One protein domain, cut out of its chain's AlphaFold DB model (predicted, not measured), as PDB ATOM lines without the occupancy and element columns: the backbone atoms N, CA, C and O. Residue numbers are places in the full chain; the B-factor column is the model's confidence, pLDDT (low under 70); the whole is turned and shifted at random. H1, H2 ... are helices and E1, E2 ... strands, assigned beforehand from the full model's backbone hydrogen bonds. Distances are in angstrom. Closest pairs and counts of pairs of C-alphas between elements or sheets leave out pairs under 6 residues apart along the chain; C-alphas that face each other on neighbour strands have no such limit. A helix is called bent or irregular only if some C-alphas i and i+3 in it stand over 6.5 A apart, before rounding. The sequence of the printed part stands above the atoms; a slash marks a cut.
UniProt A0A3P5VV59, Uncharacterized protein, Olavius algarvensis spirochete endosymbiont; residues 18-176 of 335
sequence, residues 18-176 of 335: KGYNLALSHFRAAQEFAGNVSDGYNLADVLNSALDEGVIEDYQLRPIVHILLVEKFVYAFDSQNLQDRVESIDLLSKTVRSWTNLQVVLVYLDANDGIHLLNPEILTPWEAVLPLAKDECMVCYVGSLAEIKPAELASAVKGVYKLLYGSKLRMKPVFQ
ATOM      1  N   LYS A  18    -167.317 -69.048  49.851       83.81
ATOM      2  CA  LYS A  18    -166.896 -68.263  51.031       83.81
ATOM      3  C   LYS A  18    -165.756 -68.938  51.808       83.81
ATOM      4  O   LYS A  18    -164.801 -68.259  52.162       83.81
ATOM      5  N   GLY A  19    -165.838 -70.245  52.059       83.50
ATOM      6  CA  GLY A  19    -164.814 -70.974  52.814       83.50
ATOM      7  C   GLY A  19    -163.552 -71.252  51.993       83.50
ATOM      8  O   GLY A  19    -162.453 -71.107  52.521       83.50
ATOM      9  N   TYR A  20    -163.691 -71.516  50.689       84.88
ATOM     10  CA  TYR A  20    -162.560 -71.554  49.756       84.88
ATOM     11  C   TYR A  20    -161.802 -70.217  49.724       84.88
ATOM     12  O   TYR A  20    -160.586 -70.189  49.889       84.88
ATOM     13  N   ASN A  21    -162.518 -69.094  49.576       85.25
ATOM     14  CA  ASN A  21    -161.910 -67.762  49.582       85.25
ATOM     15  C   ASN A  21    -161.228 -67.435  50.921       85.25
ATOM     16  O   ASN A  21    -160.156 -66.836  50.916       85.25
ATOM     17  N   LEU A  22    -161.820 -67.839  52.052       84.25
ATOM     18  CA  LEU A  22    -161.231 -67.658  53.381       84.25
ATOM     19  C   LEU A  22    -159.916 -68.439  53.523       84.25
ATOM     20  O   LEU A  22    -158.900 -67.866  53.906       84.25
ATOM     21  N   ALA A  23    -159.898 -69.720  53.146       84.69
ATOM     22  CA  ALA A  23    -158.674 -70.517  53.166       84.69
ATOM     23  C   ALA A  23    -157.599 -69.950  52.219       84.69
ATOM     24  O   ALA A  23    -156.438 -69.832  52.600       84.69
ATOM     25  N   LEU A  24    -157.989 -69.526  51.011       86.75
ATOM     26  CA  LEU A  24    -157.084 -68.886  50.054       86.75
ATOM     27  C   LEU A  24    -156.503 -67.563  50.582       86.75
ATOM     28  O   LEU A  24    -155.338 -67.277  50.314       86.75
ATOM     29  N   SER A  25    -157.277 -66.783  51.345       84.44
ATOM     30  CA  SER A  25    -156.786 -65.587  52.046       84.44
ATOM     31  C   SER A  25    -155.678 -65.948  53.042       84.44
ATOM     32  O   SER A  25    -154.586 -65.389  52.969       84.44
ATOM     33  N   HIS A  26    -155.898 -66.958  53.894       85.44
ATOM     34  CA  HIS A  26    -154.880 -67.426  54.843       85.44
ATOM     35  C   HIS A  26    -153.599 -67.920  54.158       85.44
ATOM     36  O   HIS A  26    -152.506 -67.587  54.613       85.44
ATOM     37  N   PHE A  27    -153.705 -68.670  53.054       86.25
ATOM     38  CA  PHE A  27    -152.527 -69.128  52.307       86.25
ATOM     39  C   PHE A  27    -151.738 -67.977  51.670       86.25
ATOM     40  O   PHE A  27    -150.510 -68.029  51.651       86.25
ATOM     41  N   ARG A  28    -152.418 -66.938  51.164       87.31
ATOM     42  CA  ARG A  28    -151.766 -65.745  50.596       87.31
ATOM     43  C   ARG A  28    -151.032 -64.948  51.668       87.31
ATOM     44  O   ARG A  28    -149.824 -64.777  51.540       87.31
ATOM     45  N   ALA A  29    -151.723 -64.595  52.752       86.94
ATOM     46  CA  ALA A  29    -151.126 -63.876  53.875       86.94
ATOM     47  C   ALA A  29    -149.922 -64.643  54.458       86.94
ATOM     48  O   ALA A  29    -148.854 -64.076  54.651       86.94
ATOM     49  N   ALA A  30    -150.034 -65.963  54.655       89.75
ATOM     50  CA  ALA A  30    -148.897 -66.765  55.112       89.75
ATOM     51  C   ALA A  30    -147.714 -66.721  54.125       89.75
ATOM     52  O   ALA A  30    -146.565 -66.587  54.542       89.75
ATOM     53  N   GLN A  31    -147.968 -66.809  52.817       90.56
ATOM     54  CA  GLN A  31    -146.906 -66.778  51.811       90.56
ATOM     55  C   GLN A  31    -146.176 -65.424  51.756       90.56
ATOM     56  O   GLN A  31    -144.971 -65.424  51.505       90.56
ATOM     57  N   GLU A  32    -146.860 -64.312  52.038       92.19
ATOM     58  CA  GLU A  32    -146.266 -62.967  52.121       92.19
ATOM     59  C   GLU A  32    -145.205 -62.887  53.238       92.19
ATOM     60  O   GLU A  32    -144.069 -62.494  52.974       92.19
ATOM     61  N   PHE A  33    -145.505 -63.379  54.447       95.12
ATOM     62  CA  PHE A  33    -144.559 -63.353  55.581       95.12
ATOM     63  C   PHE A  33    -143.468 -64.436  55.542       95.12
ATOM     64  O   PHE A  33    -142.525 -64.417  56.338       95.12
ATOM     65  N   ALA A  34    -143.559 -65.406  54.628       94.69
ATOM     66  CA  ALA A  34    -142.584 -66.492  54.556       94.69
ATOM     67  C   ALA A  34    -141.172 -66.020  54.166       94.69
ATOM     68  O   ALA A  34    -140.188 -66.665  54.540       94.69
ATOM     69  N   GLY A  35    -141.067 -64.907  53.430       92.38
ATOM     70  CA  GLY A  35    -139.786 -64.262  53.140       92.38
ATOM     71  C   GLY A  35    -139.091 -63.813  54.426       92.38
ATOM     72  O   GLY A  35    -137.950 -64.192  54.666       92.38
ATOM     73  N   ASN A  36    -139.815 -63.127  55.317       94.00
ATOM     74  CA  ASN A  36    -139.275 -62.616  56.578       94.00
ATOM     75  C   ASN A  36    -138.698 -63.734  57.462       94.00
ATOM     76  O   ASN A  36    -137.592 -63.592  57.980       94.00
ATOM     77  N   VAL A  37    -139.405 -64.861  57.603       92.25
ATOM     78  CA  VAL A  37    -138.908 -66.003  58.394       92.25
ATOM     79  C   VAL A  37    -137.657 -66.618  57.752       92.25
ATOM     80  O   VAL A  37    -136.689 -66.899  58.454       92.25
ATOM     81  N   SER A  38    -137.632 -66.751  56.419       91.25
ATOM     82  CA  SER A  38    -136.453 -67.234  55.673       91.25
ATOM     83  C   SER A  38    -135.242 -66.308  55.842       91.25
ATOM     84  O   SER A  38    -134.112 -66.770  55.981       91.25
ATOM     85  N   ASP A  39    -135.491 -64.999  55.892       90.75
ATOM     86  CA  ASP A  39    -134.502 -63.950  56.132       90.75
ATOM     87  C   ASP A  39    -134.046 -63.854  57.598       90.75
ATOM     88  O   ASP A  39    -133.200 -63.013  57.918       90.75
ATOM     89  N   GLY A  40    -134.587 -64.690  58.489       91.12
ATOM     90  CA  GLY A  40    -134.218 -64.765  59.900       91.12
ATOM     91  C   GLY A  40    -134.946 -63.780  60.816       91.12
ATOM     92  O   GLY A  40    -134.498 -63.598  61.948       91.12
ATOM     93  N   TYR A  41    -136.043 -63.149  60.382       94.62
ATOM     94  CA  TYR A  41    -136.908 -62.363  61.274       94.62
ATOM     95  C   TYR A  41    -137.724 -63.271  62.199       94.62
ATOM     96  O   TYR A  41    -138.179 -64.340  61.787       94.62
ATOM     97  N   ASN A  42    -137.924 -62.855  63.452       96.19
ATOM     98  CA  ASN A  42    -138.852 -63.530  64.358       96.19
ATOM     99  C   ASN A  42    -140.307 -63.276  63.907       96.19
ATOM    100  O   ASN A  42    -140.706 -62.129  63.709       96.19
ATOM    101  N   LEU A  43    -141.102 -64.341  63.750       96.75
ATOM    102  CA  LEU A  43    -142.468 -64.231  63.229       96.75
ATOM    103  C   LEU A  43    -143.417 -63.463  64.168       96.75
ATOM    104  O   LEU A  43    -144.333 -62.816  63.668       96.75
ATOM    105  N   ALA A  44    -143.210 -63.492  65.491       97.00
ATOM    106  CA  ALA A  44    -144.038 -62.706  66.413       97.00
ATOM    107  C   ALA A  44    -143.930 -61.207  66.109       97.00
ATOM    108  O   ALA A  44    -144.945 -60.535  65.962       97.00
ATOM    109  N   ASP A  45    -142.704 -60.707  65.946       95.25
ATOM    110  CA  ASP A  45    -142.425 -59.301  65.649       95.25
ATOM    111  C   ASP A  45    -143.069 -58.868  64.321       95.25
ATOM    112  O   ASP A  45    -143.703 -57.818  64.236       95.25
ATOM    113  N   VAL A  46    -142.929 -59.709  63.288       95.56
ATOM    114  CA  VAL A  46    -143.459 -59.464  61.936       95.56
ATOM    115  C   VAL A  46    -144.983 -59.395  61.942       95.56
ATOM    116  O   VAL A  46    -145.557 -58.473  61.366       95.56
ATOM    117  N   LEU A  47    -145.647 -60.349  62.601       95.56
ATOM    118  CA  LEU A  47    -147.107 -60.386  62.649       95.56
ATOM    119  C   LEU A  47    -147.685 -59.311  63.578       95.56
ATOM    120  O   LEU A  47    -148.733 -58.768  63.254       95.56
ATOM    121  N   ASN A  48    -147.003 -58.946  64.669       94.12
ATOM    122  CA  ASN A  48    -147.414 -57.815  65.507       94.12
ATOM    123  C   ASN A  48    -147.359 -56.486  64.730       94.12
ATOM    124  O   ASN A  48    -148.329 -55.737  64.770       94.12
ATOM    125  N   SER A  49    -146.296 -56.228  63.949       91.00
ATOM    126  CA  SER A  49    -146.241 -55.050  63.056       91.00
ATOM    127  C   SER A  49    -147.386 -55.076  62.035       91.00
ATOM    128  O   SER A  49    -148.095 -54.091  61.861       91.00
ATOM    129  N   ALA A  50    -147.640 -56.236  61.418       90.94
ATOM    130  CA  ALA A  50    -148.711 -56.399  60.436       90.94
ATOM    131  C   ALA A  50    -150.129 -56.225  61.026       90.94
ATOM    132  O   ALA A  50    -151.018 -55.751  60.319       90.94
ATOM    133  N   LEU A  51    -150.351 -56.577  62.299       89.00
ATOM    134  CA  LEU A  51    -151.592 -56.281  63.031       89.00
ATOM    135  C   LEU A  51    -151.729 -54.781  63.323       89.00
ATOM    136  O   LEU A  51    -152.775 -54.199  63.041       89.00
ATOM    137  N   ASP A  52    -150.677 -54.150  63.854       86.38
ATOM    138  CA  ASP A  52    -150.652 -52.716  64.183       86.38
ATOM    139  C   ASP A  52    -150.868 -51.832  62.938       86.38
ATOM    140  O   ASP A  52    -151.501 -50.775  63.011       86.38
ATOM    141  N   GLU A  53    -150.367 -52.279  61.784       86.69
ATOM    142  CA  GLU A  53    -150.546 -51.649  60.471       86.69
ATOM    143  C   GLU A  53    -151.891 -51.998  59.798       86.69
ATOM    144  O   GLU A  53    -152.259 -51.373  58.802       86.69
ATOM    145  N   GLY A  54    -152.647 -52.970  60.326       84.81
ATOM    146  CA  GLY A  54    -153.917 -53.434  59.755       84.81
ATOM    147  C   GLY A  54    -153.780 -54.226  58.447       84.81
ATOM    148  O   GLY A  54    -154.735 -54.309  57.676       84.81
ATOM    149  N   VAL A  55    -152.599 -54.793  58.182       86.31
ATOM    150  CA  VAL A  55    -152.309 -55.662  57.026       86.31
ATOM    151  C   VAL A  55    -152.966 -57.038  57.194       86.31
ATOM    152  O   VAL A  55    -153.362 -57.660  56.209       86.31
ATOM    153  N   ILE A  56    -153.105 -57.502  58.440       87.62
ATOM    154  CA  ILE A  56    -153.812 -58.735  58.811       87.62
ATOM    155  C   ILE A  56    -154.758 -58.507  59.991       87.62
ATOM    156  O   ILE A  56    -154.594 -57.571  60.769       87.62
ATOM    157  N   GLU A  57    -155.729 -59.403  60.136       86.25
ATOM    158  CA  GLU A  57    -156.701 -59.430  61.234       86.25
ATOM    159  C   GLU A  57    -156.412 -60.568  62.233       86.25
ATOM    160  O   GLU A  57    -155.896 -61.624  61.858       86.25
ATOM    161  N   ASP A  58    -156.836 -60.408  63.494       84.94
ATOM    162  CA  ASP A  58    -156.587 -61.347  64.609       84.94
ATOM    163  C   ASP A  58    -156.909 -62.821  64.274       84.94
ATOM    164  O   ASP A  58    -156.178 -63.744  64.645       84.94
ATOM    165  N   TYR A  59    -157.992 -63.075  63.523       83.69
ATOM    166  CA  TYR A  59    -158.397 -64.438  63.150       83.69
ATOM    167  C   TYR A  59    -157.437 -65.110  62.153       83.69
ATOM    168  O   TYR A  59    -157.456 -66.336  62.011       83.69
ATOM    169  N   GLN A  60    -156.590 -64.342  61.460       87.94
ATOM    170  CA  GLN A  60    -155.586 -64.860  60.531       87.94
ATOM    171  C   GLN A  60    -154.306 -65.325  61.242       87.94
ATOM    172  O   GLN A  60    -153.571 -66.129  60.666       87.94
ATOM    173  N   LEU A  61    -154.069 -64.914  62.497       92.25
ATOM    174  CA  LEU A  61    -152.843 -65.229  63.239       92.25
ATOM    175  C   LEU A  61    -152.598 -66.732  63.377       92.25
ATOM    176  O   LEU A  61    -151.539 -67.216  62.984       92.25
ATOM    177  N   ARG A  62    -153.570 -67.498  63.899       91.38
ATOM    178  CA  ARG A  62    -153.378 -68.946  64.120       91.38
ATOM    179  C   ARG A  62    -153.120 -69.706  62.809       91.38
ATOM    180  O   ARG A  62    -152.162 -70.480  62.791       91.38
ATOM    181  N   PRO A  63    -153.886 -69.492  61.715       91.94
ATOM    182  CA  PRO A  63    -153.558 -70.061  60.410       91.94
ATOM    183  C   PRO A  63    -152.146 -69.709  59.926       91.94
ATOM    184  O   PRO A  63    -151.409 -70.615  59.548       91.94
ATOM    185  N   ILE A  64    -151.745 -68.432  59.973       95.62
ATOM    186  CA  ILE A  64    -150.427 -67.992  59.484       95.62
ATOM    187  C   ILE A  64    -149.295 -68.618  60.311       95.62
ATOM    188  O   ILE A  64    -148.376 -69.203  59.739       95.62
ATOM    189  N   VAL A  65    -149.381 -68.561  61.644       96.75
ATOM    190  CA  VAL A  65    -148.385 -69.151  62.555       96.75
ATOM    191  C   VAL A  65    -148.249 -70.655  62.328       96.75
ATOM    192  O   VAL A  65    -147.129 -71.156  62.257       96.75
ATOM    193  N   HIS A  66    -149.358 -71.379  62.163       94.44
ATOM    194  CA  HIS A  66    -149.322 -72.823  61.938       94.44
ATOM    195  C   HIS A  66    -148.740 -73.184  60.559       94.44
ATOM    196  O   HIS A  66    -147.825 -74.003  60.481       94.44
ATOM    197  N   ILE A  67    -149.198 -72.527  59.485       95.06
ATOM    198  CA  ILE A  67    -148.692 -72.745  58.118       95.06
ATOM    199  C   ILE A  67    -147.189 -72.453  58.038       95.06
ATOM    200  O   ILE A  67    -146.451 -73.183  57.379       95.06
ATOM    201  N   LEU A  68    -146.716 -71.392  58.694       97.06
ATOM    202  CA  LEU A  68    -145.306 -71.022  58.648       97.06
ATOM    203  C   LEU A  68    -144.459 -71.866  59.592       97.06
ATOM    204  O   LEU A  68    -143.571 -72.579  59.129       97.06
ATOM    205  N   LEU A  69    -144.711 -71.805  60.899       97.31
ATOM    206  CA  LEU A  69    -143.811 -72.421  61.869       97.31
ATOM    207  C   LEU A  69    -143.890 -73.945  61.832       97.31
ATOM    208  O   LEU A  69    -142.848 -74.585  61.891       97.31
ATOM    209  N   VAL A  70    -145.082 -74.535  61.697       95.56
ATOM    210  CA  VAL A  70    -145.237 -76.000  61.716       95.56
ATOM    211  C   VAL A  70    -145.025 -76.594  60.328       95.56
ATOM    212  O   VAL A  70    -144.085 -77.358  60.134       95.56
ATOM    213  N   GLU A  71    -145.860 -76.224  59.355       94.88
ATOM    214  CA  GLU A  71    -145.880 -76.902  58.050       94.88
ATOM    215  C   GLU A  71    -144.682 -76.531  57.161       94.88
ATOM    216  O   GLU A  71    -144.090 -77.402  56.523       94.88
ATOM    217  N   LYS A  72    -144.298 -75.245  57.101       94.81
ATOM    218  CA  LYS A  72    -143.258 -74.763  56.174       94.81
ATOM    219  C   LYS A  72    -141.840 -74.831  56.738       94.81
ATOM    220  O   LYS A  72    -140.927 -75.233  56.020       94.81
ATOM    221  N   PHE A  73    -141.642 -74.412  57.989       94.44
ATOM    222  CA  PHE A  73    -140.314 -74.309  58.611       94.44
ATOM    223  C   PHE A  73    -140.033 -75.366  59.691       94.44
ATOM    224  O   PHE A  73    -138.924 -75.394  60.223       94.44
ATOM    225  N   VAL A  74    -140.987 -76.257  59.985       95.44
ATOM    226  CA  VAL A  74    -140.796 -77.462  60.818       95.44
ATOM    227  C   VAL A  74    -140.212 -77.158  62.212       95.44
ATOM    228  O   VAL A  74    -139.330 -77.849  62.725       95.44
ATOM    229  N   TYR A  75    -140.713 -76.097  62.846       97.69
ATOM    230  CA  TYR A  75    -140.396 -75.747  64.227       97.69
ATOM    231  C   TYR A  75    -140.912 -76.854  65.151       97.69
ATOM    232  O   TYR A  75    -142.044 -77.324  65.013       97.69
ATOM    233  N   ALA A  76    -140.117 -77.230  66.152       98.06
ATOM    234  CA  ALA A  76    -140.644 -78.039  67.243       98.06
ATOM    235  C   ALA A  76    -141.592 -77.176  68.075       98.06
ATOM    236  O   ALA A  76    -141.280 -76.019  68.361       98.06
ATOM    237  N   PHE A  77    -142.720 -77.738  68.500       98.06
ATOM    238  CA  PHE A  77    -143.664 -77.027  69.349       98.06
ATOM    239  C   PHE A  77    -144.276 -77.923  70.422       98.06
ATOM    240  O   PHE A  77    -144.251 -79.151  70.321       98.06
ATOM    241  N   ASP A  78    -144.793 -77.285  71.465       97.94
ATOM    242  CA  ASP A  78    -145.578 -77.894  72.538       97.94
ATOM    243  C   ASP A  78    -146.591 -76.855  73.045       97.94
ATOM    244  O   ASP A  78    -146.396 -75.650  72.861       97.94
ATOM    245  N   SER A  79    -147.680 -77.312  73.657       97.00
ATOM    246  CA  SER A  79    -148.749 -76.462  74.192       97.00
ATOM    247  C   SER A  79    -149.074 -76.882  75.615       97.00
ATOM    248  O   SER A  79    -149.399 -78.045  75.852       97.00
ATOM    249  N   GLN A  80    -149.022 -75.942  76.556       96.12
ATOM    250  CA  GLN A  80    -149.259 -76.216  77.971       96.12
ATOM    251  C   GLN A  80    -150.129 -75.119  78.577       96.12
ATOM    252  O   GLN A  80    -149.921 -73.935  78.304       96.12
ATOM    253  N   ASN A  81    -151.061 -75.506  79.447       97.06
ATOM    254  CA  ASN A  81    -151.682 -74.561  80.365       97.06
ATOM    255  C   ASN A  81    -150.636 -74.149  81.410       97.06
ATOM    256  O   ASN A  81    -149.885 -74.996  81.911       97.06
ATOM    257  N   LEU A  82    -150.570 -72.859  81.725       95.25
ATOM    258  CA  LEU A  82    -149.612 -72.326  82.684       95.25
ATOM    259  C   LEU A  82    -149.922 -72.860  84.084       95.25
ATOM    260  O   LEU A  82    -151.033 -72.726  84.583       95.25
ATOM    261  N   GLN A  83    -148.941 -73.505  84.712       93.69
ATOM    262  CA  GLN A  83    -149.133 -74.211  85.983       93.69
ATOM    263  C   GLN A  83    -149.262 -73.249  87.167       93.69
ATOM    264  O   GLN A  83    -149.974 -73.541  88.126       93.69
ATOM    265  N   ASP A  84    -148.610 -72.093  87.064       92.12
ATOM    266  CA  ASP A  84    -148.552 -71.024  88.054       92.12
ATOM    267  C   ASP A  84    -148.532 -69.665  87.339       92.12
ATOM    268  O   ASP A  84    -148.232 -69.583  86.144       92.12
ATOM    269  N   ARG A  85    -148.840 -68.594  88.079       93.00
ATOM    270  CA  ARG A  85    -148.801 -67.210  87.585       93.00
ATOM    271  C   ARG A  85    -147.357 -66.790  87.287       93.00
ATOM    272  O   ARG A  85    -146.476 -67.005  88.119       93.00
ATOM    273  N   VAL A  86    -147.112 -66.173  86.130       93.69
ATOM    274  CA  VAL A  86    -145.762 -65.747  85.712       93.69
ATOM    275  C   VAL A  86    -145.644 -64.228  85.813       93.69
ATOM    276  O   VAL A  86    -146.188 -63.503  84.986       93.69
ATOM    277  N   GLU A  87    -144.923 -63.748  86.829       91.38
ATOM    278  CA  GLU A  87    -144.763 -62.310  87.119       91.38
ATOM    279  C   GLU A  87    -143.638 -61.633  86.309       91.38
ATOM    280  O   GLU A  87    -143.690 -60.435  86.056       91.38
ATOM    281  N   SER A  88    -142.599 -62.379  85.912       92.44
ATOM    282  CA  SER A  88    -141.444 -61.863  85.160       92.44
ATOM    283  C   SER A  88    -140.879 -62.923  84.214       92.44
ATOM    284  O   SER A  88    -140.950 -64.124  84.478       92.44
ATOM    285  N   ILE A  89    -140.267 -62.454  83.123       95.12
ATOM    286  CA  ILE A  89    -139.563 -63.270  82.129       95.12
ATOM    287  C   ILE A  89    -138.053 -63.010  82.067       95.12
ATOM    288  O   ILE A  89    -137.402 -63.452  81.121       95.12
ATOM    289  N   ASP A  90    -137.463 -62.315  83.042       93.69
ATOM    290  CA  ASP A  90    -136.057 -61.877  82.981       93.69
ATOM    291  C   ASP A  90    -135.080 -63.036  82.730       93.69
ATOM    292  O   ASP A  90    -134.163 -62.936  81.907       93.69
ATOM    293  N   LEU A  91    -135.300 -64.174  83.401       94.31
ATOM    294  CA  LEU A  91    -134.495 -65.383  83.216       94.31
ATOM    295  C   LEU A  91    -134.661 -65.969  81.808       94.31
ATOM    296  O   LEU A  91    -133.667 -66.375  81.196       94.31
ATOM    297  N   LEU A  92    -135.894 -66.005  81.295       96.12
ATOM    298  CA  LEU A  92    -136.203 -66.480  79.951       96.12
ATOM    299  C   LEU A  92    -135.533 -65.587  78.905       96.12
ATOM    300  O   LEU A  92    -134.744 -66.090  78.109       96.12
ATOM    301  N   SER A  93    -135.780 -64.274  78.948       95.00
ATOM    302  CA  SER A  93    -135.232 -63.307  77.994       95.00
ATOM    303  C   SER A  93    -133.705 -63.349  77.969       95.00
ATOM    304  O   SER A  93    -133.094 -63.554  76.916       95.00
ATOM    305  N   LYS A  94    -133.066 -63.272  79.145       94.44
ATOM    306  CA  LYS A  94    -131.603 -63.340  79.280       94.44
ATOM    307  C   LYS A  94    -131.021 -64.642  78.728       94.44
ATOM    308  O   LYS A  94    -129.940 -64.620  78.141       94.44
ATOM    309  N   THR A  95    -131.714 -65.766  78.907       95.00
ATOM    310  CA  THR A  95    -131.235 -67.071  78.436       95.00
ATOM    311  C   THR A  95    -131.453 -67.240  76.931       95.00
ATOM    312  O   THR A  95    -130.508 -67.601  76.232       95.00
ATOM    313  N   VAL A  96    -132.639 -66.921  76.403       94.69
ATOM    314  CA  VAL A  96    -132.975 -67.061  74.973       94.69
ATOM    315  C   VAL A  96    -132.141 -66.122  74.091       94.69
ATOM    316  O   VAL A  96    -131.706 -66.535  73.016       94.69
ATOM    317  N   ARG A  97    -131.790 -64.921  74.580       92.94
ATOM    318  CA  ARG A  97    -130.828 -64.016  73.915       92.94
ATOM    319  C   ARG A  97    -129.457 -64.657  73.660       92.94
ATOM    320  O   ARG A  97    -128.766 -64.271  72.724       92.94
ATOM    321  N   SER A  98    -129.055 -65.654  74.454       92.75
ATOM    322  CA  SER A  98    -127.799 -66.390  74.234       92.75
ATOM    323  C   SER A  98    -127.900 -67.498  73.175       92.75
ATOM    324  O   SER A  98    -126.872 -68.034  72.758       92.75
ATOM    325  N   TRP A  99    -129.112 -67.859  72.733       94.38
ATOM    326  CA  TRP A  99    -129.365 -68.941  71.776       94.38
ATOM    327  C   TRP A  99    -129.286 -68.425  70.336       94.38
ATOM    328  O   TRP A  99    -130.299 -68.356  69.646       94.38
ATOM    329  N   THR A 100    -128.104 -68.018  69.864       92.94
ATOM    330  CA  THR A 100    -127.968 -67.346  68.554       92.94
ATOM    331  C   THR A 100    -128.431 -68.185  67.354       92.94
ATOM    332  O   THR A 100    -128.731 -67.612  66.312       92.94
ATOM    333  N   ASN A 101    -128.542 -69.513  67.492       94.06
ATOM    334  CA  ASN A 101    -129.016 -70.419  66.440       94.06
ATOM    335  C   ASN A 101    -130.529 -70.703  66.483       94.06
ATOM    336  O   ASN A 101    -131.037 -71.318  65.551       94.06
ATOM    337  N   LEU A 102    -131.238 -70.315  67.551       95.50
ATOM    338  CA  LEU A 102    -132.650 -70.661  67.767       95.50
ATOM    339  C   LEU A 102    -133.563 -69.437  67.742       95.50
ATOM    340  O   LEU A 102    -133.333 -68.480  68.476       95.50
ATOM    341  N   GLN A 103    -134.655 -69.510  66.988       95.25
ATOM    342  CA  GLN A 103    -135.764 -68.567  67.114       95.25
ATOM    343  C   GLN A 103    -136.834 -69.158  68.032       95.25
ATOM    344  O   GLN A 103    -137.190 -70.328  67.894       95.25
ATOM    345  N   VAL A 104    -137.343 -68.346  68.961       97.75
ATOM    346  CA  VAL A 104    -138.431 -68.718  69.872       97.75
ATOM    347  C   VAL A 104    -139.626 -67.812  69.600       97.75
ATOM    348  O   VAL A 104    -139.500 -66.588  69.631       97.75
ATOM    349  N   VAL A 105    -140.780 -68.425  69.355       98.38
ATOM    350  CA  VAL A 105    -142.074 -67.753  69.204       98.38
ATOM    351  C   VAL A 105    -143.024 -68.348  70.233       98.38
ATOM    352  O   VAL A 105    -143.131 -69.568  70.355       98.38
ATOM    353  N   LEU A 106    -143.706 -67.495  70.986       98.38
ATOM    354  CA  LEU A 106    -144.711 -67.891  71.966       98.38
ATOM    355  C   LEU A 106    -146.070 -67.324  71.557       98.38
ATOM    356  O   LEU A 106    -146.172 -66.173  71.139       98.38
ATOM    357  N   VAL A 107    -147.106 -68.152  71.663       97.88
ATOM    358  CA  VAL A 107    -148.505 -67.773  71.444       97.88
ATOM    359  C   VAL A 107    -149.226 -67.931  72.771       97.88
ATOM    360  O   VAL A 107    -149.460 -69.058  73.215       97.88
ATOM    361  N   TYR A 108    -149.563 -66.812  73.397       97.19
ATOM    362  CA  TYR A 108    -150.331 -66.777  74.634       97.19
ATOM    363  C   TYR A 108    -151.817 -66.613  74.321       97.19
ATOM    364  O   TYR A 108    -152.183 -65.800  73.468       97.19
ATOM    365  N   LEU A 109    -152.655 -67.418  74.972       93.31
ATOM    366  CA  LEU A 109    -154.105 -67.413  74.822       93.31
ATOM    367  C   LEU A 109    -154.752 -66.870  76.100       93.31
ATOM    368  O   LEU A 109    -155.126 -67.651  76.977       93.31
ATOM    369  N   ASP A 110    -154.862 -65.545  76.172       88.81
ATOM    370  CA  ASP A 110    -155.544 -64.824  77.250       88.81
ATOM    371  C   ASP A 110    -157.066 -65.011  77.128       88.81
ATOM    372  O   ASP A 110    -157.638 -64.895  76.037       88.81
ATOM    373  N   ALA A 111    -157.745 -65.322  78.234       81.75
ATOM    374  CA  ALA A 111    -159.181 -65.596  78.237       81.75
ATOM    375  C   ALA A 111    -160.056 -64.349  77.987       81.75
ATOM    376  O   ALA A 111    -161.242 -64.489  77.675       81.75
ATOM    377  N   ASN A 112    -159.491 -63.147  78.123       80.62
ATOM    378  CA  ASN A 112    -160.161 -61.853  78.005       80.62
ATOM    379  C   ASN A 112    -159.761 -61.127  76.713       80.62
ATOM    380  O   ASN A 112    -160.643 -60.697  75.967       80.62
ATOM    381  N   ASP A 113    -158.453 -61.028  76.454       74.06
ATOM    382  CA  ASP A 113    -157.872 -60.220  75.370       74.06
ATOM    383  C   ASP A 113    -157.412 -61.052  74.151       74.06
ATOM    384  O   ASP A 113    -157.119 -60.504  73.086       74.06
ATOM    385  N   GLY A 114    -157.475 -62.387  74.233       87.25
ATOM    386  CA  GLY A 114    -157.470 -63.273  73.069       87.25
ATOM    387  C   GLY A 114    -156.126 -63.924  72.746       87.25
ATOM    388  O   GLY A 114    -155.824 -65.002  73.252       87.25
ATOM    389  N   ILE A 115    -155.382 -63.386  71.774       90.88
ATOM    390  CA  ILE A 115    -154.162 -64.021  71.243       90.88
ATOM    391  C   ILE A 115    -153.026 -63.007  71.231       90.88
ATOM    392  O   ILE A 115    -153.097 -62.016  70.512       90.88
ATOM    393  N   HIS A 116    -151.940 -63.319  71.932       94.31
ATOM    394  CA  HIS A 116    -150.741 -62.485  71.957       94.31
ATOM    395  C   HIS A 116    -149.550 -63.251  71.381       94.31
ATOM    396  O   HIS A 116    -149.275 -64.388  71.779       94.31
ATOM    397  N   LEU A 117    -148.839 -62.626  70.438       96.38
ATOM    398  CA  LEU A 117    -147.597 -63.151  69.878       96.38
ATOM    399  C   LEU A 117    -146.402 -62.534  70.597       96.38
ATOM    400  O   LEU A 117    -146.231 -61.316  70.625       96.38
ATOM    401  N   LEU A 118    -145.569 -63.393  71.174       97.38
ATOM    402  CA  LEU A 118    -144.522 -63.011  72.105       97.38
ATOM    403  C   LEU A 118    -143.162 -63.537  71.634       97.38
ATOM    404  O   LEU A 118    -142.964 -64.735  71.417       97.38
ATOM    405  N   ASN A 119    -142.200 -62.627  71.524       96.38
ATOM    406  CA  ASN A 119    -140.788 -62.925  71.307       96.38
ATOM    407  C   ASN A 119    -140.047 -62.702  72.637       96.38
ATOM    408  O   ASN A 119    -140.037 -61.571  73.116       96.38
ATOM    409  N   PRO A 120    -139.410 -63.712  73.261       95.94
ATOM    410  CA  PRO A 120    -138.685 -63.525  74.524       95.94
ATOM    411  C   PRO A 120    -137.548 -62.495  74.484       95.94
ATOM    412  O   PRO A 120    -137.066 -62.070  75.532       95.94
ATOM    413  N   GLU A 121    -137.057 -62.128  73.301       94.06
ATOM    414  CA  GLU A 121    -135.892 -61.253  73.147       94.06
ATOM    415  C   GLU A 121    -136.271 -59.758  73.150       94.06
ATOM    416  O   GLU A 121    -135.418 -58.934  73.499       94.06
ATOM    417  N   ILE A 122    -137.543 -59.419  72.881       91.50
ATOM    418  CA  ILE A 122    -138.130 -58.068  72.957       91.50
ATOM    419  C   ILE A 122    -139.113 -58.019  74.130       91.50
ATOM    420  O   ILE A 122    -140.028 -58.830  74.190       91.50
ATOM    421  N   LEU A 123    -138.963 -57.063  75.051       89.00
ATOM    422  CA  LEU A 123    -139.779 -57.015  76.275       89.00
ATOM    423  C   LEU A 123    -141.129 -56.303  76.099       89.00
ATOM    424  O   LEU A 123    -142.096 -56.696  76.741       89.00
ATOM    425  N   THR A 124    -141.237 -55.322  75.200       87.81
ATOM    426  CA  THR A 124    -142.431 -54.464  75.064       87.81
ATOM    427  C   THR A 124    -143.756 -55.229  74.866       87.81
ATOM    428  O   THR A 124    -144.724 -54.877  75.535       87.81
ATOM    429  N   PRO A 125    -143.846 -56.305  74.048       89.12
ATOM    430  CA  PRO A 125    -145.081 -57.095  73.945       89.12
ATOM    431  C   PRO A 125    -145.460 -57.839  75.235       89.12
ATOM    432  O   PRO A 125    -146.629 -58.149  75.439       89.12
ATOM    433  N   TRP A 126    -144.492 -58.128  76.111       92.00
ATOM    434  CA  TRP A 126    -144.731 -58.814  77.383       92.00
ATOM    435  C   TRP A 126    -145.267 -57.882  78.463       92.00
ATOM    436  O   TRP A 126    -146.063 -58.316  79.286       92.00
ATOM    437  N   GLU A 127    -144.879 -56.607  78.451       88.44
ATOM    438  CA  GLU A 127    -145.367 -55.598  79.404       88.44
ATOM    439  C   GLU A 127    -146.896 -55.426  79.350       88.44
ATOM    440  O   GLU A 127    -147.507 -55.059  80.349       88.44
ATOM    441  N   ALA A 128    -147.514 -55.727  78.203       85.56
ATOM    442  CA  ALA A 128    -148.963 -55.678  78.006       85.56
ATOM    443  C   ALA A 128    -149.724 -56.911  78.535       85.56
ATOM    444  O   ALA A 128    -150.923 -56.805  78.773       85.56
ATOM    445  N   VAL A 129    -149.057 -58.061  78.703       91.19
ATOM    446  CA  VAL A 129    -149.685 -59.341  79.109       91.19
ATOM    447  C   VAL A 129    -149.204 -59.856  80.465       91.19
ATOM    448  O   VAL A 129    -149.787 -60.782  81.020       91.19
ATOM    449  N   LEU A 130    -148.120 -59.297  81.007       91.31
ATOM    450  CA  LEU A 130    -147.639 -59.661  82.331       91.31
ATOM    451  C   LEU A 130    -148.514 -59.019  83.420       91.31
ATOM    452  O   LEU A 130    -148.840 -57.834  83.333       91.31
ATOM    453  N   PRO A 131    -148.832 -59.756  84.498       93.88
ATOM    454  CA  PRO A 131    -148.413 -61.130  84.781       93.88
ATOM    455  C   PRO A 131    -149.321 -62.181  84.121       93.88
ATOM    456  O   PRO A 131    -150.543 -62.108  84.255       93.88
ATOM    457  N   LEU A 132    -148.725 -63.208  83.500       93.44
ATOM    458  CA  LEU A 132    -149.488 -64.266  82.826       93.44
ATOM    459  C   LEU A 132    -150.309 -65.060  83.846       93.44
ATOM    460  O   LEU A 132    -149.778 -65.486  84.881       93.44
ATOM    461  N   ALA A 133    -151.584 -65.291  83.548       91.88
ATOM    462  CA  ALA A 133    -152.495 -66.002  84.427       91.88
ATOM    463  C   ALA A 133    -152.246 -67.519  84.434       91.88
ATOM    464  O   ALA A 133    -151.844 -68.135  83.446       91.88
ATOM    465  N   LYS A 134    -152.523 -68.135  85.586       94.56
ATOM    466  CA  LYS A 134    -152.546 -69.591  85.737       94.56
ATOM    467  C   LYS A 134    -153.702 -70.193  84.922       94.56
ATOM    468  O   LYS A 134    -154.738 -69.560  84.748       94.56
ATOM    469  N   ASP A 135    -153.515 -71.430  84.469       94.50
ATOM    470  CA  ASP A 135    -154.443 -72.264  83.699       94.50
ATOM    471  C   ASP A 135    -154.766 -71.761  82.276       94.50
ATOM    472  O   ASP A 135    -155.375 -72.498  81.497       94.50
ATOM    473  N   GLU A 136    -154.271 -70.585  81.879       93.88
ATOM    474  CA  GLU A 136    -154.308 -70.101  80.494       93.88
ATOM    475  C   GLU A 136    -153.265 -70.800  79.611       93.88
ATOM    476  O   GLU A 136    -152.234 -71.285  80.080       93.88
ATOM    477  N   CYS A 137    -153.547 -70.906  78.311       95.94
ATOM    478  CA  CYS A 137    -152.763 -71.740  77.403       95.94
ATOM    479  C   CYS A 137    -151.628 -70.951  76.737       95.94
ATOM    480  O   CYS A 137    -151.853 -69.936  76.081       95.94
ATOM    481  N   MET A 138    -150.412 -71.487  76.816       97.25
ATOM    482  CA  MET A 138    -149.231 -70.986  76.118       97.25
ATOM    483  C   MET A 138    -148.720 -72.052  75.145       97.25
ATOM    484  O   MET A 138    -148.421 -73.175  75.558       97.25
ATOM    485  N   VAL A 139    -148.558 -71.700  73.868       98.19
ATOM    486  CA  VAL A 139    -147.929 -72.559  72.850       98.19
ATOM    487  C   VAL A 139    -146.537 -72.031  72.529       98.19
ATOM    488  O   VAL A 139    -146.386 -70.876  72.135       98.19
ATOM    489  N   CYS A 140    -145.516 -72.868  72.690       98.44
ATOM    490  CA  CYS A 140    -144.129 -72.525  72.399       98.44
ATOM    491  C   CYS A 140    -143.678 -73.188  71.103       98.44
ATOM    492  O   CYS A 140    -143.782 -74.403  70.975       98.44
ATOM    493  N   TYR A 141    -143.122 -72.397  70.186       98.62
ATOM    494  CA  TYR A 141    -142.499 -72.843  68.945       98.62
ATOM    495  C   TYR A 141    -141.007 -72.499  68.979       98.62
ATOM    496  O   TYR A 141    -140.631 -71.367  69.293       98.62
ATOM    497  N   VAL A 142    -140.153 -73.461  68.627       98.19
ATOM    498  CA  VAL A 142    -138.703 -73.273  68.508       98.19
ATOM    499  C   VAL A 142    -138.199 -73.847  67.187       98.19
ATOM    500  O   VAL A 142    -138.307 -75.048  66.930       98.19
ATOM    501  N   GLY A 143    -137.607 -72.977  66.373       96.31
ATOM    502  CA  GLY A 143    -136.948 -73.309  65.110       96.31
ATOM    503  C   GLY A 143    -135.480 -72.898  65.127       96.31
ATOM    504  O   GLY A 143    -135.013 -72.292  66.097       96.31
ATOM    505  N   SER A 144    -134.738 -73.216  64.067       94.00
ATOM    506  CA  SER A 144    -133.305 -72.922  63.987       94.00
ATOM    507  C   SER A 144    -132.854 -72.336  62.651       94.00
ATOM    508  O   SER A 144    -133.389 -72.662  61.597       94.00
ATOM    509  N   LEU A 145    -131.831 -71.476  62.709       89.56
ATOM    510  CA  LEU A 145    -131.225 -70.813  61.541       89.56
ATOM    511  C   LEU A 145    -130.198 -71.704  60.814       89.56
ATOM    512  O   LEU A 145    -129.858 -71.480  59.651       89.56
ATOM    513  N   ALA A 146    -129.670 -72.711  61.507       88.31
ATOM    514  CA  ALA A 146    -128.888 -73.801  60.941       88.31
ATOM    515  C   ALA A 146    -129.534 -75.147  61.294       88.31
ATOM    516  O   ALA A 146    -130.408 -75.228  62.157       88.31
ATOM    517  N   GLU A 147    -129.096 -76.214  60.630       88.50
ATOM    518  CA  GLU A 147    -129.639 -77.555  60.837       88.50
ATOM    519  C   GLU A 147    -129.392 -78.048  62.275       88.50
ATOM    520  O   GLU A 147    -128.263 -78.060  62.771       88.50
ATOM    521  N   ILE A 148    -130.470 -78.452  62.953       92.62
ATOM    522  CA  ILE A 148    -130.466 -79.015  64.305       92.62
ATOM    523  C   ILE A 148    -131.366 -80.255  64.310       92.62
ATOM    524  O   ILE A 148    -132.422 -80.285  63.682       92.62
ATOM    525  N   LYS A 149    -130.974 -81.289  65.062       94.44
ATOM    526  CA  LYS A 149    -131.784 -82.506  65.233       94.44
ATOM    527  C   LYS A 149    -133.130 -82.175  65.910       94.44
ATOM    528  O   LYS A 149    -133.107 -81.520  66.951       94.44
ATOM    529  N   PRO A 150    -134.282 -82.711  65.461       94.56
ATOM    530  CA  PRO A 150    -135.593 -82.401  66.055       94.56
ATOM    531  C   PRO A 150    -135.688 -82.611  67.577       94.56
ATOM    532  O   PRO A 150    -136.327 -81.830  68.278       94.56
ATOM    533  N   ALA A 151    -134.988 -83.613  68.121       95.38
ATOM    534  CA  ALA A 151    -134.916 -83.861  69.565       95.38
ATOM    535  C   ALA A 151    -134.252 -82.715  70.362       95.38
ATOM    536  O   ALA A 151    -134.576 -82.500  71.530       95.38
ATOM    537  N   GLU A 152    -133.341 -81.964  69.742       96.00
ATOM    538  CA  GLU A 152    -132.688 -80.801  70.344       96.00
ATOM    539  C   GLU A 152    -133.608 -79.573  70.341       96.00
ATOM    540  O   GLU A 152    -133.690 -78.882  71.357       96.00
ATOM    541  N   LEU A 153    -134.387 -79.367  69.272       96.44
ATOM    542  CA  LEU A 153    -135.445 -78.350  69.231       96.44
ATOM    543  C   LEU A 153    -136.537 -78.644  70.275       96.44
ATOM    544  O   LEU A 153    -136.863 -77.784  71.089       96.44
ATOM    545  N   ALA A 154    -137.019 -79.888  70.361       96.50
ATOM    546  CA  ALA A 154    -137.966 -80.308  71.399       96.50
ATOM    547  C   ALA A 154    -137.387 -80.176  72.828       96.50
ATOM    548  O   ALA A 154    -138.105 -79.870  73.783       96.50
ATOM    549  N   SER A 155    -136.071 -80.365  72.993       96.75
ATOM    550  CA  SER A 155    -135.371 -80.085  74.253       96.75
ATOM    551  C   SER A 155    -135.305 -78.587  74.574       96.75
ATOM    552  O   SER A 155    -135.266 -78.246  75.758       96.75
ATOM    553  N   ALA A 156    -135.272 -77.709  73.567       97.19
ATOM    554  CA  ALA A 156    -135.306 -76.260  73.737       97.19
ATOM    555  C   ALA A 156    -136.718 -75.759  74.085       97.19
ATOM    556  O   ALA A 156    -136.845 -74.986  75.029       97.19
ATOM    557  N   VAL A 157    -137.776 -76.285  73.447       97.94
ATOM    558  CA  VAL A 157    -139.190 -76.028  73.813       97.94
ATOM    559  C   VAL A 157    -139.431 -76.329  75.298       97.94
ATOM    560  O   VAL A 157    -139.859 -75.468  76.065       97.94
ATOM    561  N   LYS A 158    -139.040 -77.525  75.763       96.69
ATOM    562  CA  LYS A 158    -139.102 -77.894  77.194       96.69
ATOM    563  C   LYS A 158    -138.210 -77.016  78.081       96.69
ATOM    564  O   LYS A 158    -138.464 -76.886  79.277       96.69
ATOM    565  N   GLY A 159    -137.153 -76.438  77.515       96.81
ATOM    566  CA  GLY A 159    -136.299 -75.456  78.173       96.81
ATOM    567  C   GLY A 159    -136.990 -74.109  78.379       96.81
ATOM    568  O   GLY A 159    -136.861 -73.545  79.460       96.81
ATOM    569  N   VAL A 160    -137.769 -73.632  77.402       97.50
ATOM    570  CA  VAL A 160    -138.545 -72.380  77.492       97.50
ATOM    571  C   VAL A 160    -139.544 -72.436  78.649       97.50
ATOM    572  O   VAL A 160    -139.512 -71.555  79.504       97.50
ATOM    573  N   TYR A 161    -140.344 -73.503  78.765       96.38
ATOM    574  CA  TYR A 161    -141.265 -73.662  79.902       96.38
ATOM    575  C   TYR A 161    -140.540 -73.721  81.253       96.38
ATOM    576  O   TYR A 161    -140.974 -73.095  82.214       96.38
ATOM    577  N   LYS A 162    -139.385 -74.396  81.342       95.44
ATOM    578  CA  LYS A 162    -138.573 -74.382  82.572       95.44
ATOM    579  C   LYS A 162    -138.096 -72.975  82.940       95.44
ATOM    580  O   LYS A 162    -138.146 -72.611  84.110       95.44
ATOM    581  N   LEU A 163    -137.658 -72.193  81.955       95.94
ATOM    582  CA  LEU A 163    -137.188 -70.823  82.161       95.94
ATOM    583  C   LEU A 163    -138.324 -69.860  82.546       95.94
ATOM    584  O   LEU A 163    -138.080 -68.969  83.355       95.94
ATOM    585  N   LEU A 164    -139.545 -70.064  82.025       94.19
ATOM    586  CA  LEU A 164    -140.755 -69.338  82.445       94.19
ATOM    587  C   LEU A 164    -141.032 -69.520  83.948       94.19
ATOM    588  O   LEU A 164    -141.273 -68.542  84.644       94.19
ATOM    589  N   TYR A 165    -140.894 -70.742  84.475       92.50
ATOM    590  CA  TYR A 165    -141.027 -71.031  85.913       92.50
ATOM    591  C   TYR A 165    -139.712 -70.853  86.706       92.50
ATOM    592  O   TYR A 165    -139.462 -71.560  87.683       92.50
ATOM    593  N   GLY A 166    -138.809 -69.968  86.266       89.44
ATOM    594  CA  GLY A 166    -137.584 -69.621  87.004       89.44
ATOM    595  C   GLY A 166    -136.520 -70.728  87.119       89.44
ATOM    596  O   GLY A 166    -135.504 -70.545  87.796       89.44
ATOM    597  N   SER A 167    -136.703 -71.882  86.473       91.44
ATOM    598  CA  SER A 167    -135.783 -73.019  86.581       91.44
ATOM    599  C   SER A 167    -134.552 -72.857  85.689       91.44
ATOM    600  O   SER A 167    -134.637 -72.489  84.517       91.44
ATOM    601  N   LYS A 168    -133.378 -73.213  86.221       87.69
ATOM    602  CA  LYS A 168    -132.108 -73.179  85.476       87.69
ATOM    603  C   LYS A 168    -132.091 -74.223  84.354       87.69
ATOM    604  O   LYS A 168    -132.430 -75.386  84.572       87.69
ATOM    605  N   LEU A 169    -131.603 -73.829  83.177       90.19
ATOM    606  CA  LEU A 169    -131.388 -74.721  82.037       90.19
ATOM    607  C   LEU A 169    -129.892 -74.987  81.815       90.19
ATOM    608  O   LEU A 169    -129.073 -74.070  81.861       90.19
ATOM    609  N   ARG A 170    -129.528 -76.241  81.512       87.25
ATOM    610  CA  ARG A 170    -128.184 -76.572  81.019       87.25
ATOM    611  C   ARG A 170    -128.078 -76.176  79.546       87.25
ATOM    612  O   ARG A 170    -128.725 -76.788  78.699       87.25
ATOM    613  N   MET A 171    -127.241 -75.185  79.259       87.19
ATOM    614  CA  MET A 171    -126.940 -74.752  77.894       87.19
ATOM    615  C   MET A 171    -126.322 -75.874  77.051       87.19
ATOM    616  O   MET A 171    -125.523 -76.674  77.549       87.19
ATOM    617  N   LYS A 172    -126.680 -75.906  75.764       92.12
ATOM    618  CA  LYS A 172    -126.130 -76.826  74.762       92.12
ATOM    619  C   LYS A 172    -125.456 -76.028  73.637       92.12
ATOM    620  O   LYS A 172    -126.079 -75.086  73.150       92.12
ATOM    621  N   PRO A 173    -124.250 -76.409  73.168       89.88
ATOM    622  CA  PRO A 173    -123.547 -75.674  72.110       89.88
ATOM    623  C   PRO A 173    -124.343 -75.531  70.805       89.88
ATOM    624  O   PRO A 173    -124.247 -74.508  70.143       89.88
ATOM    625  N   VAL A 174    -125.186 -76.514  70.466       93.12
ATOM    626  CA  VAL A 174    -126.024 -76.500  69.249       93.12
ATOM    627  C   VAL A 174    -127.040 -75.349  69.199       93.12
ATOM    628  O   VAL A 174    -127.515 -75.003  68.120       93.12
ATOM    629  N   PHE A 175    -127.350 -74.723  70.341       93.06
ATOM    630  CA  PHE A 175    -128.218 -73.541  70.403       93.06
ATOM    631  C   PHE A 175    -127.505 -72.258  69.941       93.06
ATOM    632  O   PHE A 175    -128.135 -71.204  69.863       93.06
ATOM    633  N   GLN A 176    -126.207 -72.327  69.636       92.00
ATOM    634  CA  GLN A 176    -125.373 -71.198  69.238       92.00
ATOM    635  C   GLN A 176    -124.767 -71.431  67.848       92.00
ATOM    636  O   GLN A 176    -124.471 -72.554  67.450       92.00
TER     637      GLN A 176
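What this domain is: This is residues 18 to 176 of the 335 residues of an uncharacterized protein of Olavius algarvensis spirochete endosymbiont (UniProt A0A3P5VV59). A sheet of four strands is the core, with the helices H2 and H3 packed on one face and H6 slanting across part of the other, making three layers. H1 packs on the side of H3 away from the sheet, while H4 meets one end of H6. The 159 printed residues hold six named helices and four named strands, in the order H1 H2 H3 E1 H4 E2 E3 H5 E4 H6, a mixed class. The antiparallel sheet runs E1 E4 E2 E3. The whole is compact, with a radius of gyration of the C-alphas of 15.4 A, and spans 48 by 37 by 23 A.

Where its parts are: H1, residues 18 to 38, begins with C-alpha 18 at (-166.896, -68.263, 51.031), is 30.8 A long and has a kink of 31 degrees near residue 32. H2 is residues 43 to 52, 14.2 A, and H3 residues 58 to 72, 20.7 A. H1 and H3 are only just irregular: C-alphas 32 and 35 are 6.7 A apart, C-alphas 59 and 62 6.8 A. E1 is residues 76 to 81, 17.5 A; H4 residues 90 to 96, 10.0 A; E2 residues 102 to 110, 25.5 A; E3 residues 114 to 118, 13.0 A. H5 is residues 124 to 127, 5.4 A, and E4 residues 137 to 144, 23.7 A. H6, residues 150 to 164, is 21.6 A long and ends with C-alpha 164 at (-140.755, -69.338, 82.445).

How they stand to each other: E1 and E4 pair through N 78 and O 140, 3.1 A; E4 and E2 through N 105 and O 141, 2.9 A; the hairpin E2 and E3 through N 108 and O 116, 2.9 A. E1, H4, E2 and E3, H5, E4 are split strand-helix-strand units, each with another strand between its two strands and a right-handed crossover. H3 has a height over the sheet of 9.5 A; H6, on the opposite face, has 7.4 A. H1 touches H3 with residues 26 to 34 alone, at a steep tilt of 59 degrees; the closest C-alphas, of Ala 30 and Ile 64, are 4.8 A apart. H5 only grazes the sheet. Every O i to N i+4 pair is within hydrogen-bond range in H2, H4 and H6, against 15 of 17 in H1 and 8 of 11 in H3; H5 is too short for one.

The domain as a whole: The C-alphas farthest apart, of Lys 18 and Arg 170, are 49.7 A apart. The printed part has no cut and no long link; residues 165 to 176 hold no named element. Mean pLDDT of the printed part is 92.5, and no printed residue is under 70.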